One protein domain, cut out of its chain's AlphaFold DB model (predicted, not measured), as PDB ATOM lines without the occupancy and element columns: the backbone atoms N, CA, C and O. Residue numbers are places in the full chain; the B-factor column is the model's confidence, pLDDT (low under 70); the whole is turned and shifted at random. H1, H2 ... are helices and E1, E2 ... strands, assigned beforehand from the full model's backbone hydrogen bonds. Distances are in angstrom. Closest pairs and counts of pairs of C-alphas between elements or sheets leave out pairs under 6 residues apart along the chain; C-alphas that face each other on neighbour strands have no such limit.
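This is residues 8 to 98 of the 102 residues of an uncharacterized protein of Verrucomicrobia bacterium (UniProt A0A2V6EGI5). Three short helices, set at steep angles to one another, make a cluster on one side of a two-stranded hairpin; H2 and H3 pack by E1, and E2 is farther from them. Two long stretches without named elements, residues 60 to 73 and 79 to 98, follow the strands, and residues 82 to 90 stick out. The printed part has 91 residues, in the order H1, H2, H3, E1, E2, with E1 and E2 antiparallel. It is mixed, helices and strands, with under half of its residues in named elements, and compact, with a radius of gyration of the C-alphas of 13.9 A and spans of 42 by 32 by 24 A.

H1, residues 8 to 23, and H2, residues 25 to 33, touch only at the corner by their tight link, at a steep tilt of 64 degrees, opposite ways; their closest C-alphas, of Ile 21 and Ala 28, are 4.8 A apart. H3, residues 35 to 44, touches H1 with Val 17 and Phe 42 closest, their C-alphas 6.4 A apart. H2 and H3 touch only at the corner, closest at the C-alphas of Cys 31 and Ala 38, 4.7 A. The closest C-alphas of H3 and E1, residues 55 to 59, are those of Asp 35 and Val 57, 5.5 A. E1 and E2, residues 74 to 78, form a hairpin; N 59 and O 74 are within hydrogen-bond range at 2.8 A. Every O i to N i+4 pair is within range in H1, H2 and H3.

H1 begins at C-alpha 8 (-155.019, -36.487, 67.033) and is 22.4 A long. H3 is 14.2 A, and E2 ends at C-alpha 78 (-147.041, -37.213, 50.629).

The C-alphas farthest apart, of Ala 23 and His 86, are 42.4 A apart. The printed part has no cut. The link from E1 to E2 is long. Residues 60 to 98 are under pLDDT 70.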
ATOM      1  N   ASP A   8    -154.220 -35.429  66.401       85.56
ATOM      2  CA  ASP A   8    -155.019 -36.487  67.033       85.56
ATOM      3  C   ASP A   8    -156.143 -36.959  66.112       85.56
ATOM      4  O   ASP A   8    -156.374 -38.160  65.959       85.56
ATOM      5  N   ASP A   9    -156.790 -36.018  65.427       87.88
ATOM      6  CA  ASP A   9    -157.813 -36.293  64.419       87.88
ATOM      7  C   ASP A   9    -157.243 -37.081  63.237       87.88
ATOM      8  O   ASP A   9    -157.838 -38.070  62.801       87.88
ATOM      9  N   LYS A  10    -156.061 -36.688  62.745       85.75
ATOM     10  CA  LYS A  10    -155.319 -37.472  61.753       85.75
ATOM     11  C   LYS A  10    -155.105 -38.887  62.265       85.75
ATOM     12  O   LYS A  10    -155.572 -39.830  61.633       85.75
ATOM     13  N   LYS A  11    -154.456 -39.047  63.423       85.81
ATOM     14  CA  LYS A  11    -154.158 -40.358  64.020       85.81
ATOM     15  C   LYS A  11    -155.409 -41.232  64.140       85.81
ATOM     16  O   LYS A  11    -155.375 -42.397  63.750       85.81
ATOM     17  N   ALA A  12    -156.518 -40.677  64.626       88.94
ATOM     18  CA  ALA A  12    -157.788 -41.386  64.743       88.94
ATOM     19  C   ALA A  12    -158.329 -41.846  63.378       88.94
ATOM     20  O   ALA A  12    -158.808 -42.975  63.260       88.94
ATOM     21  N   ALA A  13    -158.212 -41.010  62.343       90.25
ATOM     22  CA  ALA A  13    -158.629 -41.355  60.990       90.25
ATOM     23  C   ALA A  13    -157.790 -42.488  60.387       90.25
ATOM     24  O   ALA A  13    -158.355 -43.453  59.873       90.25
ATOM     25  N   TYR A  14    -156.461 -42.415  60.514       87.62
ATOM     26  CA  TYR A  14    -155.561 -43.490  60.085       87.62
ATOM     27  C   TYR A  14    -155.909 -44.805  60.777       87.62
ATOM     28  O   TYR A  14    -156.098 -45.818  60.112       87.62
ATOM     29  N   LEU A  15    -156.057 -44.794  62.103       87.19
ATOM     30  CA  LEU A  15    -156.406 -45.998  62.857       87.19
ATOM     31  C   LEU A  15    -157.750 -46.589  62.416       87.19
ATOM     32  O   LEU A  15    -157.873 -47.807  62.342       87.19
ATOM     33  N   ALA A  16    -158.749 -45.757  62.115       91.19
ATOM     34  CA  ALA A  16    -160.045 -46.227  61.633       91.19
ATOM     35  C   ALA A  16    -159.934 -46.914  60.261       91.19
ATOM     36  O   ALA A  16    -160.439 -48.025  60.087       91.19
ATOM     37  N   VAL A  17    -159.229 -46.291  59.312       90.12
ATOM     38  CA  VAL A  17    -159.004 -46.855  57.970       90.12
ATOM     39  C   VAL A  17    -158.194 -48.151  58.053       90.12
ATOM     40  O   VAL A  17    -158.587 -49.156  57.466       90.12
ATOM     41  N   LEU A  18    -157.120 -48.171  58.846       84.56
ATOM     42  CA  LEU A  18    -156.291 -49.361  59.043       84.56
ATOM     43  C   LEU A  18    -157.082 -50.505  59.692       84.56
ATOM     44  O   LEU A  18    -157.012 -51.638  59.227       84.56
ATOM     45  N   LYS A  19    -157.911 -50.223  60.707       84.94
ATOM     46  CA  LYS A  19    -158.817 -51.226  61.294       84.94
ATOM     47  C   LYS A  19    -159.782 -51.808  60.270       84.94
ATOM     48  O   LYS A  19    -160.021 -53.013  60.283       84.94
ATOM     49  N   LYS A  20    -160.325 -50.975  59.380       88.50
ATOM     50  CA  LYS A  20    -161.229 -51.440  58.325       88.50
ATOM     51  C   LYS A  20    -160.518 -52.359  57.335       88.50
ATOM     52  O   LYS A  20    -161.083 -53.380  56.972       88.50
ATOM     53  N   ILE A  21    -159.290 -52.026  56.957       84.88
ATOM     54  CA  ILE A  21    -158.445 -52.841  56.074       84.88
ATOM     55  C   ILE A  21    -158.123 -54.191  56.711       84.88
ATOM     56  O   ILE A  21    -158.268 -55.217  56.056       84.88
ATOM     57  N   MET A  22    -157.779 -54.204  58.002       76.69
ATOM     58  CA  MET A  22    -157.530 -55.448  58.738       76.69
ATOM     59  C   MET A  22    -158.770 -56.346  58.818       76.69
ATOM     60  O   MET A  22    -158.657 -57.566  58.772       76.69
ATOM     61  N   ALA A  23    -159.962 -55.759  58.936       82.50
ATOM     62  CA  ALA A  23    -161.210 -56.510  59.052       82.50
ATOM     63  C   ALA A  23    -161.826 -56.918  57.699       82.50
ATOM     64  O   ALA A  23    -162.732 -57.749  57.671       82.50
ATOM     65  N   ASP A  24    -161.398 -56.316  56.585       85.38
ATOM     66  CA  ASP A  24    -162.036 -56.464  55.275       85.38
ATOM     67  C   ASP A  24    -160.989 -56.530  54.159       85.38
ATOM     68  O   ASP A  24    -160.537 -55.518  53.617       85.38
ATOM     69  N   LYS A  25    -160.634 -57.762  53.781       81.06
ATOM     70  CA  LYS A  25    -159.634 -58.037  52.743       81.06
ATOM     71  C   LYS A  25    -160.002 -57.427  51.386       81.06
ATOM     72  O   LYS A  25    -159.134 -56.907  50.695       81.06
ATOM     73  N   ARG A  26    -161.285 -57.427  51.014       85.94
ATOM     74  CA  ARG A  26    -161.733 -56.855  49.732       85.94
ATOM     75  C   ARG A  26    -161.628 -55.333  49.739       85.94
ATOM     76  O   ARG A  26    -161.373 -54.718  48.708       85.94
ATOM     77  N   PHE A  27    -161.847 -54.711  50.894       88.06
ATOM     78  CA  PHE A  27    -161.593 -53.288  51.075       88.06
ATOM     79  C   PHE A  27    -160.097 -52.972  50.952       88.06
ATOM     80  O   PHE A  27    -159.745 -52.010  50.275       88.06
ATOM     81  N   ALA A  28    -159.233 -53.803  51.543       81.81
ATOM     82  CA  ALA A  28    -157.782 -53.681  51.422       81.81
ATOM     83  C   ALA A  28    -157.308 -53.740  49.960       81.81
ATOM     84  O   ALA A  28    -156.568 -52.863  49.525       81.81
ATOM     85  N   GLU A  29    -157.788 -54.722  49.190       83.00
ATOM     86  CA  GLU A  29    -157.474 -54.880  47.760       83.00
ATOM     87  C   GLU A  29    -157.869 -53.631  46.958       83.00
ATOM     88  O   GLU A  29    -157.056 -53.074  46.228       83.00
ATOM     89  N   LYS A  30    -159.073 -53.093  47.183       87.38
ATOM     90  CA  LYS A  30    -159.519 -51.861  46.509       87.38
ATOM     91  C   LYS A  30    -158.694 -50.628  46.876       87.38
ATOM     92  O   LYS A  30    -158.527 -49.740  46.045       87.38
ATOM     93  N   CYS A  31    -158.208 -50.545  48.116       86.19
ATOM     94  CA  CYS A  31    -157.302 -49.476  48.528       86.19
ATOM     95  C   CYS A  31    -155.950 -49.558  47.806       86.19
ATOM     96  O   CYS A  31    -155.370 -48.509  47.547       86.19
ATOM     97  N   LEU A  32    -155.473 -50.762  47.469       82.06
ATOM     98  CA  LEU A  32    -154.245 -50.977  46.690       82.06
ATOM     99  C   LEU A  32    -154.435 -50.687  45.193       82.06
ATOM    100  O   LEU A  32    -153.514 -50.218  44.536       82.06
ATOM    101  N   GLU A  33    -155.620 -50.959  44.648       85.19
ATOM    102  CA  GLU A  33    -155.918 -50.774  43.221       85.19
ATOM    103  C   GLU A  33    -156.171 -49.308  42.825       85.19
ATOM    104  O   GLU A  33    -156.070 -48.965  41.646       85.19
ATOM    105  N   SER A  34    -156.554 -48.440  43.773       87.31
ATOM    106  CA  SER A  34    -157.026 -47.086  43.456       87.31
ATOM    107  C   SER A  34    -156.726 -46.047  44.542       87.31
ATOM    108  O   SER A  34    -157.327 -46.051  45.619       87.31
ATOM    109  N   ASP A  35    -155.899 -45.057  44.186       84.75
ATOM    110  CA  ASP A  35    -155.633 -43.852  44.990       84.75
ATOM    111  C   ASP A  35    -156.923 -43.071  45.314       84.75
ATOM    112  O   ASP A  35    -157.076 -42.508  46.402       84.75
ATOM    113  N   GLU A  36    -157.891 -43.044  44.392       89.81
ATOM    114  CA  GLU A  36    -159.187 -42.391  44.614       89.81
ATOM    115  C   GLU A  36    -160.007 -43.139  45.669       89.81
ATOM    116  O   GLU A  36    -160.560 -42.526  46.590       89.81
ATOM    117  N   PHE A  37    -160.053 -44.471  45.577       91.19
ATOM    118  CA  PHE A  37    -160.731 -45.296  46.571       91.19
ATOM    119  C   PHE A  37    -160.064 -45.158  47.944       91.19
ATOM    120  O   PHE A  37    -160.755 -44.968  48.948       91.19
ATOM    121  N   ALA A  38    -158.731 -45.166  47.991       88.25
ATOM    122  CA  ALA A  38    -157.941 -44.915  49.190       88.25
ATOM    123  C   ALA A  38    -158.256 -43.546  49.812       88.25
ATOM    124  O   ALA A  38    -158.543 -43.444  51.003       88.25
ATOM    125  N   ARG A  39    -158.295 -42.480  49.009       90.06
ATOM    126  CA  ARG A  39    -158.690 -41.145  49.471       90.06
ATOM    127  C   ARG A  39    -160.120 -41.133  50.015       90.06
ATOM    128  O   ARG A  39    -160.388 -40.550  51.068       90.06
ATOM    129  N   ASN A  40    -161.043 -41.800  49.328       93.38
ATOM    130  CA  ASN A  40    -162.428 -41.898  49.765       93.38
ATOM    131  C   ASN A  40    -162.584 -42.731  51.050       93.38
ATOM    132  O   ASN A  40    -163.478 -42.452  51.850       93.38
ATOM    133  N   ALA A  41    -161.704 -43.703  51.303       92.69
ATOM    134  CA  ALA A  41    -161.655 -44.442  52.564       92.69
ATOM    135  C   ALA A  41    -161.375 -43.508  53.751       92.69
ATOM    136  O   ALA A  41    -162.057 -43.591  54.771       92.69
ATOM    137  N   PHE A  42    -160.447 -42.557  53.609       92.31
ATOM    138  CA  PHE A  42    -160.213 -41.541  54.642       92.31
ATOM    139  C   PHE A  42    -161.429 -40.637  54.855       92.31
ATOM    140  O   PHE A  42    -161.765 -40.337  55.998       92.31
ATOM    141  N   ARG A  43    -162.151 -40.287  53.787       93.94
ATOM    142  CA  ARG A  43    -163.392 -39.509  53.901       93.94
ATOM    143  C   ARG A  43    -164.501 -40.272  54.629       93.94
ATOM    144  O   ARG A  43    -165.172 -39.703  55.480       93.94
ATOM    145  N   THR A  44    -164.711 -41.537  54.279       94.88
ATOM    146  CA  THR A  44    -165.884 -42.324  54.703       94.88
ATOM    147  C   THR A  44    -165.661 -43.097  56.000       94.88
ATOM    148  O   THR A  44    -166.533 -43.109  56.860       94.88
ATOM    149  N   ILE A  45    -164.494 -43.720  56.163       95.62
ATOM    150  CA  ILE A  45    -164.122 -44.522  57.339       95.62
ATOM    151  C   ILE A  45    -163.316 -43.679  58.326       95.62
ATOM    152  O   ILE A  45    -163.534 -43.708  59.536       95.62
ATOM    153  N   GLY A  46    -162.361 -42.916  57.797       91.75
ATOM    154  CA  GLY A  46    -161.544 -41.997  58.580       91.75
ATOM    155  C   GLY A  46    -162.286 -40.725  58.991       91.75
ATOM    156  O   GLY A  46    -161.760 -39.976  59.812       91.75
ATOM    157  N   GLU A  47    -163.484 -40.476  58.450       96.00
ATOM    158  CA  GLU A  47    -164.287 -39.265  58.672       96.00
ATOM    159  C   GLU A  47    -163.467 -37.968  58.566       96.00
ATOM    160  O   GLU A  47    -163.760 -36.988  59.253       96.00
ATOM    161  N   ILE A  48    -162.412 -37.973  57.743       93.75
ATOM    162  CA  ILE A  48    -161.455 -36.880  57.583       93.75
ATOM    163  C   ILE A  48    -161.349 -36.505  56.112       93.75
ATOM    164  O   ILE A  48    -161.230 -37.356  55.232       93.75
ATOM    165  N   GLU A  49    -161.371 -35.209  55.839       91.56
ATOM    166  CA  GLU A  49    -161.158 -34.715  54.489       91.56
ATOM    167  C   GLU A  49    -159.662 -34.548  54.239       91.56
ATOM    168  O   GLU A  49    -158.988 -33.736  54.877       91.56
ATOM    169  N   VAL A  50    -159.133 -35.362  53.328       87.50
ATOM    170  CA  VAL A  50    -157.748 -35.240  52.877       87.50
ATOM    171  C   VAL A  50    -157.662 -34.028  51.939       87.50
ATOM    172  O   VAL A  50    -158.447 -33.958  50.990       87.50
ATOM    173  N   PRO A  51    -156.731 -33.082  52.150       86.19
ATOM    174  CA  PRO A  51    -156.527 -31.930  51.272       86.19
ATOM    175  C   PRO A  51    -156.125 -32.321  49.851       86.19
ATOM    176  O   PRO A  51    -155.419 -33.310  49.656       86.19
ATOM    177  N   ALA A  52    -156.552 -31.557  48.842       82.25
ATOM    178  CA  ALA A  52    -156.292 -31.843  47.420       82.25
ATOM    179  C   ALA A  52    -154.799 -31.993  47.082       82.25
ATOM    180  O   ALA A  52    -154.441 -32.777  46.211       82.25
ATOM    181  N   ASN A  53    -153.938 -31.283  47.810       77.12
ATOM    182  CA  ASN A  53    -152.487 -31.316  47.651       77.12
ATOM    183  C   ASN A  53    -151.797 -32.490  48.368       77.12
ATOM    184  O   ASN A  53    -150.592 -32.649  48.214       77.12
ATOM    185  N   ALA A  54    -152.526 -33.290  49.153       78.75
ATOM    186  CA  ALA A  54    -152.005 -34.499  49.774       78.75
ATOM    187  C   ALA A  54    -152.384 -35.727  48.937       78.75
ATOM    188  O   ALA A  54    -153.550 -35.898  48.546       78.75
ATOM    189  N   LYS A  55    -151.397 -36.593  48.692       76.75
ATOM    190  CA  LYS A  55    -151.587 -37.882  48.021       76.75
ATOM    191  C   LYS A  55    -151.739 -38.986  49.062       76.75
ATOM    192  O   LYS A  55    -151.019 -38.986  50.056       76.75
ATOM    193  N   VAL A  56    -152.674 -39.907  48.837       81.88
ATOM    194  CA  VAL A  56    -152.875 -41.102  49.667       81.88
ATOM    195  C   VAL A  56    -152.633 -42.311  48.788       81.88
ATOM    196  O   VAL A  56    -153.367 -42.500  47.823       81.88
ATOM    197  N   VAL A  57    -151.632 -43.114  49.133       75.94
ATOM    198  CA  VAL A  57    -151.295 -44.335  48.398       75.94
ATOM    199  C   VAL A  57    -151.210 -45.492  49.380       75.94
ATOM    200  O   VAL A  57    -150.605 -45.357  50.448       75.94
ATOM    201  N   PHE A  58    -151.812 -46.623  49.019       76.81
ATOM    202  CA  PHE A  58    -151.542 -47.900  49.671       76.81
ATOM    203  C   PHE A  58    -150.575 -48.695  48.803       76.81
ATOM    204  O   PHE A  58    -150.742 -48.762  47.591       76.81
ATOM    205  N   LEU A  59    -149.580 -49.309  49.429       70.25
ATOM    206  CA  LEU A  59    -148.598 -50.161  48.776       70.25
ATOM    207  C   LEU A  59    -148.700 -51.586  49.331       70.25
ATOM    208  O   LEU A  59    -149.007 -51.758  50.522       70.25
ATOM    209  N   PRO A  60    -148.448 -52.611  48.501       63.75
ATOM    210  CA  PRO A  60    -148.400 -53.981  48.975       63.75
ATOM    211  C   PRO A  60    -147.279 -54.171  50.006       63.75
ATOM    212  O   PRO A  60    -146.320 -53.398  50.094       63.75
ATOM    213  N   GLU A  61    -147.424 -55.203  50.837       58.44
ATOM    214  CA  GLU A  61    -146.378 -55.602  51.778       58.44
ATOM    215  C   GLU A  61    -145.075 -55.875  51.014       58.44
ATOM    216  O   GLU A  61    -145.074 -56.552  49.988       58.44
ATOM    217  N   GLY A  62    -143.958 -55.344  51.505       52.22
ATOM    218  CA  GLY A  62    -142.647 -55.601  50.912       52.22
ATOM    219  C   GLY A  62    -142.170 -54.593  49.878       52.22
ATOM    220  O   GLY A  62    -140.960 -54.516  49.664       52.22
ATOM    221  N   ASP A  63    -143.056 -53.742  49.366       59.88
ATOM    222  CA  ASP A  63    -142.796 -52.812  48.258       59.88
ATOM    223  C   ASP A  63    -142.080 -51.513  48.672       59.88
ATOM    224  O   ASP A  63    -142.292 -50.433  48.127       59.88
ATOM    225  N   LEU A  64    -141.233 -51.610  49.697       56.38
ATOM    226  CA  LEU A  64    -140.226 -50.589  49.985       56.38
ATOM    227  C   LEU A  64    -138.793 -51.117  49.815       56.38
ATOM    228  O   LEU A  64    -137.896 -50.289  49.807       56.38
ATOM    229  N   ASP A  65    -138.595 -52.446  49.701       51.38
ATOM    230  CA  ASP A  65    -137.500 -53.102  48.945       51.38
ATOM    231  C   ASP A  65    -137.397 -54.631  49.191       51.38
ATOM    232  O   ASP A  65    -136.763 -55.296  48.386       51.38
ATOM    233  N   ASN A  66    -137.951 -55.232  50.268       49.06
ATOM    234  CA  ASN A  66    -137.941 -56.705  50.534       49.06
ATOM    235  C   ASN A  66    -138.601 -57.112  51.890       49.06
ATOM    236  O   ASN A  66    -138.047 -57.900  52.662       49.06
ATOM    237  N   ALA A  67    -139.760 -56.572  52.275       43.44
ATOM    238  CA  ALA A  67    -140.348 -56.880  53.596       43.44
ATOM    239  C   ALA A  67    -141.122 -58.216  53.606       43.44
ATOM    240  O   ALA A  67    -142.232 -58.308  53.100       43.44
ATOM    241  N   LYS A  68    -140.514 -59.250  54.199       45.62
ATOM    242  CA  LYS A  68    -141.156 -60.517  54.582       45.62
ATOM    243  C   LYS A  68    -141.751 -60.387  55.991       45.62
ATOM    244  O   LYS A  68    -140.957 -60.341  56.931       45.62
ATOM    245  N   ARG A  69    -143.078 -60.428  56.150       41.84
ATOM    246  CA  ARG A  69    -143.838 -61.353  57.023       41.84
ATOM    247  C   ARG A  69    -145.212 -60.773  57.388       41.84
ATOM    248  O   ARG A  69    -145.298 -59.766  58.085       41.84
ATOM    249  N   ASP A  70    -146.220 -61.564  57.035       42.19
ATOM    250  CA  ASP A  70    -147.560 -61.658  57.610       42.19
ATOM    251  C   ASP A  70    -148.370 -60.356  57.734       42.19
ATOM    252  O   ASP A  70    -148.552 -59.779  58.804       42.19
ATOM    253  N   GLY A  71    -149.038 -60.018  56.631       51.03
ATOM    254  CA  GLY A  71    -150.473 -59.735  56.648       51.03
ATOM    255  C   GLY A  71    -150.851 -58.267  56.779       51.03
ATOM    256  O   GLY A  71    -151.913 -57.976  57.332       51.03
ATOM    257  N   THR A  72    -150.027 -57.338  56.280       50.69
ATOM    258  CA  THR A  72    -150.291 -55.895  56.423       50.69
ATOM    259  C   THR A  72    -149.872 -55.074  55.189       50.69
ATOM    260  O   THR A  72    -148.768 -55.205  54.672       50.69
ATOM    261  N   GLY A  73    -150.768 -54.209  54.694       52.69
ATOM    262  CA  GLY A  73    -150.489 -53.253  53.604       52.69
ATOM    263  C   GLY A  73    -149.867 -51.947  54.115       52.69
ATOM    264  O   GLY A  73    -150.181 -51.509  55.220       52.69
ATOM    265  N   SER A  74    -149.008 -51.297  53.328       57.00
ATOM    266  CA  SER A  74    -148.340 -50.037  53.704       57.00
ATOM    267  C   SER A  74    -149.142 -48.816  53.238       57.00
ATOM    268  O   SER A  74    -149.737 -48.852  52.172       57.00
ATOM    269  N   VAL A  75    -149.152 -47.719  54.003       64.25
ATOM    270  CA  VAL A  75    -149.741 -46.426  53.594       64.25
ATOM    271  C   VAL A  75    -148.652 -45.379  53.508       64.25
ATOM    272  O   VAL A  75    -147.858 -45.259  54.442       64.25
ATOM    273  N   VAL A  76    -148.659 -44.585  52.440       60.69
ATOM    274  CA  VAL A  76    -147.771 -43.433  52.291       60.69
ATOM    275  C   VAL A  76    -148.592 -42.189  51.972       60.69
ATOM    276  O   VAL A  76    -149.390 -42.174  51.033       60.69
ATOM    277  N   ILE A  77    -148.408 -41.147  52.786       62.00
ATOM    278  CA  ILE A  77    -149.013 -39.831  52.578       62.00
ATOM    279  C   ILE A  77    -147.921 -38.807  52.306       62.00
ATOM    280  O   ILE A  77    -147.068 -38.556  53.156       62.00
ATOM    281  N   GLU A  78    -147.973 -38.230  51.109       56.94
ATOM    282  CA  GLU A  78    -147.041 -37.213  50.629       56.94
ATOM    283  C   GLU A  78    -147.637 -35.820  50.861       56.94
ATOM    284  O   GLU A  78    -148.789 -35.551  50.503       56.94
ATOM    285  N   MET A  79    -146.849 -34.936  51.471       53.66
ATOM    286  CA  MET A  79    -147.158 -33.512  51.601       53.66
ATOM    287  C   MET A  79    -146.382 -32.745  50.523       53.66
ATOM    288  O   MET A  79    -145.232 -33.095  50.251       53.66
ATOM    289  N   PRO A  80    -146.957 -31.695  49.916       50.88
ATOM    290  CA  PRO A  80    -146.228 -30.903  48.937       50.88
ATOM    291  C   PRO A  80    -145.044 -30.193  49.613       50.88
ATOM    292  O   PRO A  80    -145.138 -29.845  50.799       50.88
ATOM    293  N   PRO A  81    -143.946 -29.939  48.878       51.12
ATOM    294  CA  PRO A  81    -142.839 -29.159  49.408       51.12
ATOM    295  C   PRO A  81    -143.360 -27.790  49.859       51.12
ATOM    296  O   PRO A  81    -144.119 -27.135  49.142       51.12
ATOM    297  N   ARG A  82    -142.984 -27.361  51.070       48.69
ATOM    298  CA  ARG A  82    -143.244 -25.991  51.530       48.69
ATOM    299  C   ARG A  82    -142.548 -25.042  50.556       48.69
ATOM    300  O   ARG A  82    -141.329 -25.114  50.417       48.69
ATOM    301  N   GLU A  83    -143.304 -24.175  49.886       55.44
ATOM    302  CA  GLU A  83    -142.714 -23.089  49.100       55.44
ATOM    303  C   GLU A  83    -141.722 -22.318  49.989       55.44
ATOM    304  O   GLU A  83    -142.058 -21.942  51.115       55.44
ATOM    305  N   ASN A  84    -140.502 -22.133  49.470       47.22
ATOM    306  CA  ASN A  84    -139.287 -21.574  50.094       47.22
ATOM    307  C   ASN A  84    -138.240 -22.575  50.615       47.22
ATOM    308  O   ASN A  84    -137.618 -22.360  51.655       47.22
ATOM    309  N   GLY A  85    -137.943 -23.615  49.841       41.88
ATOM    310  CA  GLY A  85    -136.695 -24.361  49.988       41.88
ATOM    311  C   GLY A  85    -136.392 -25.153  48.729       41.88
ATOM    312  O   GLY A  85    -137.260 -25.856  48.227       41.88
ATOM    313  N   HIS A  86    -135.179 -25.000  48.200       41.00
ATOM    314  CA  HIS A  86    -134.667 -25.727  47.039       41.00
ATOM    315  C   HIS A  86    -135.032 -27.227  47.061       41.00
ATOM    316  O   HIS A  86    -135.044 -27.833  48.136       41.00
ATOM    317  N   PRO A  87    -135.282 -27.849  45.891       41.47
ATOM    318  CA  PRO A  87    -135.589 -29.269  45.805       41.47
ATOM    319  C   PRO A  87    -134.343 -30.073  46.191       41.47
ATOM    320  O   PRO A  87    -133.463 -30.313  45.369       41.47
ATOM    321  N   ASN A  88    -134.254 -30.485  47.456       38.53
ATOM    322  CA  ASN A  88    -133.328 -31.535  47.848       38.53
ATOM    323  C   ASN A  88    -133.920 -32.865  47.386       38.53
ATOM    324  O   ASN A  88    -134.947 -33.320  47.890       38.53
ATOM    325  N   SER A  89    -133.229 -33.487  46.440       41.84
ATOM    326  CA  SER A  89    -133.530 -34.735  45.737       41.84
ATOM    327  C   SER A  89    -133.705 -35.986  46.615       41.84
ATOM    328  O   SER A  89    -133.838 -37.071  46.068       41.84
ATOM    329  N   HIS A  90    -133.761 -35.869  47.946       40.66
ATOM    330  CA  HIS A  90    -133.976 -36.996  48.868       40.66
ATOM    331  C   HIS A  90    -134.698 -36.640  50.184       40.66
ATOM    332  O   HIS A  90    -134.683 -37.436  51.118       40.66
ATOM    333  N   ALA A  91    -135.356 -35.482  50.300       37.09
ATOM    334  CA  ALA A  91    -136.133 -35.152  51.502       37.09
ATOM    335  C   ALA A  91    -137.620 -35.504  51.318       37.09
ATOM    336  O   ALA A  91    -138.487 -34.634  51.345       37.09
ATOM    337  N   MET A  92    -137.921 -36.784  51.089       37.81
ATOM    338  CA  MET A  92    -139.292 -37.277  51.203       37.81
ATOM    339  C   MET A  92    -139.602 -37.506  52.690       37.81
ATOM    340  O   MET A  92    -139.158 -38.490  53.283       37.81
ATOM    341  N   GLU A  93    -140.356 -36.607  53.323       38.66
ATOM    342  CA  GLU A  93    -140.939 -36.886  54.641       38.66
ATOM    343  C   GLU A  93    -142.123 -37.845  54.467       38.66
ATOM    344  O   GLU A  93    -143.281 -37.444  54.364       38.66
ATOM    345  N   TYR A  94    -141.829 -39.141  54.396       44.94
ATOM    346  CA  TYR A  94    -142.846 -40.181  54.409       44.94
ATOM    347  C   TYR A  94    -143.286 -40.464  55.845       44.94
ATOM    348  O   TYR A  94    -142.485 -40.883  56.684       44.94
ATOM    349  N   VAL A  95    -144.580 -40.324  56.137       42.94
ATOM    350  CA  VAL A  95    -145.149 -40.903  57.361       42.94
ATOM    351  C   VAL A  95    -145.387 -42.389  57.106       42.94
ATOM    352  O   VAL A  95    -146.430 -42.789  56.595       42.94
ATOM    353  N   ARG A  96    -144.390 -43.219  57.434       48.22
ATOM    354  CA  ARG A  96    -144.491 -44.677  57.328       48.22
ATOM    355  C   ARG A  96    -145.312 -45.227  58.493       48.22
ATOM    356  O   ARG A  96    -144.806 -45.394  59.600       48.22
ATOM    357  N   CYS A  97    -146.569 -45.565  58.232       47.31
ATOM    358  CA  CYS A  97    -147.374 -46.361  59.156       47.31
ATOM    359  C   CYS A  97    -147.190 -47.845  58.823       47.31
ATOM    360  O   CYS A  97    -147.865 -48.376  57.948       47.31
ATOM    361  N   THR A  98    -146.259 -48.506  59.511       44.72
ATOM    362  CA  THR A  98    -146.179 -49.975  59.533       44.72
ATOM    363  C   THR A  98    -146.980 -50.484  60.725       44.72
ATOM    364  O   THR A  98    -146.911 -49.903  61.808       44.72
TER     365      THR A  98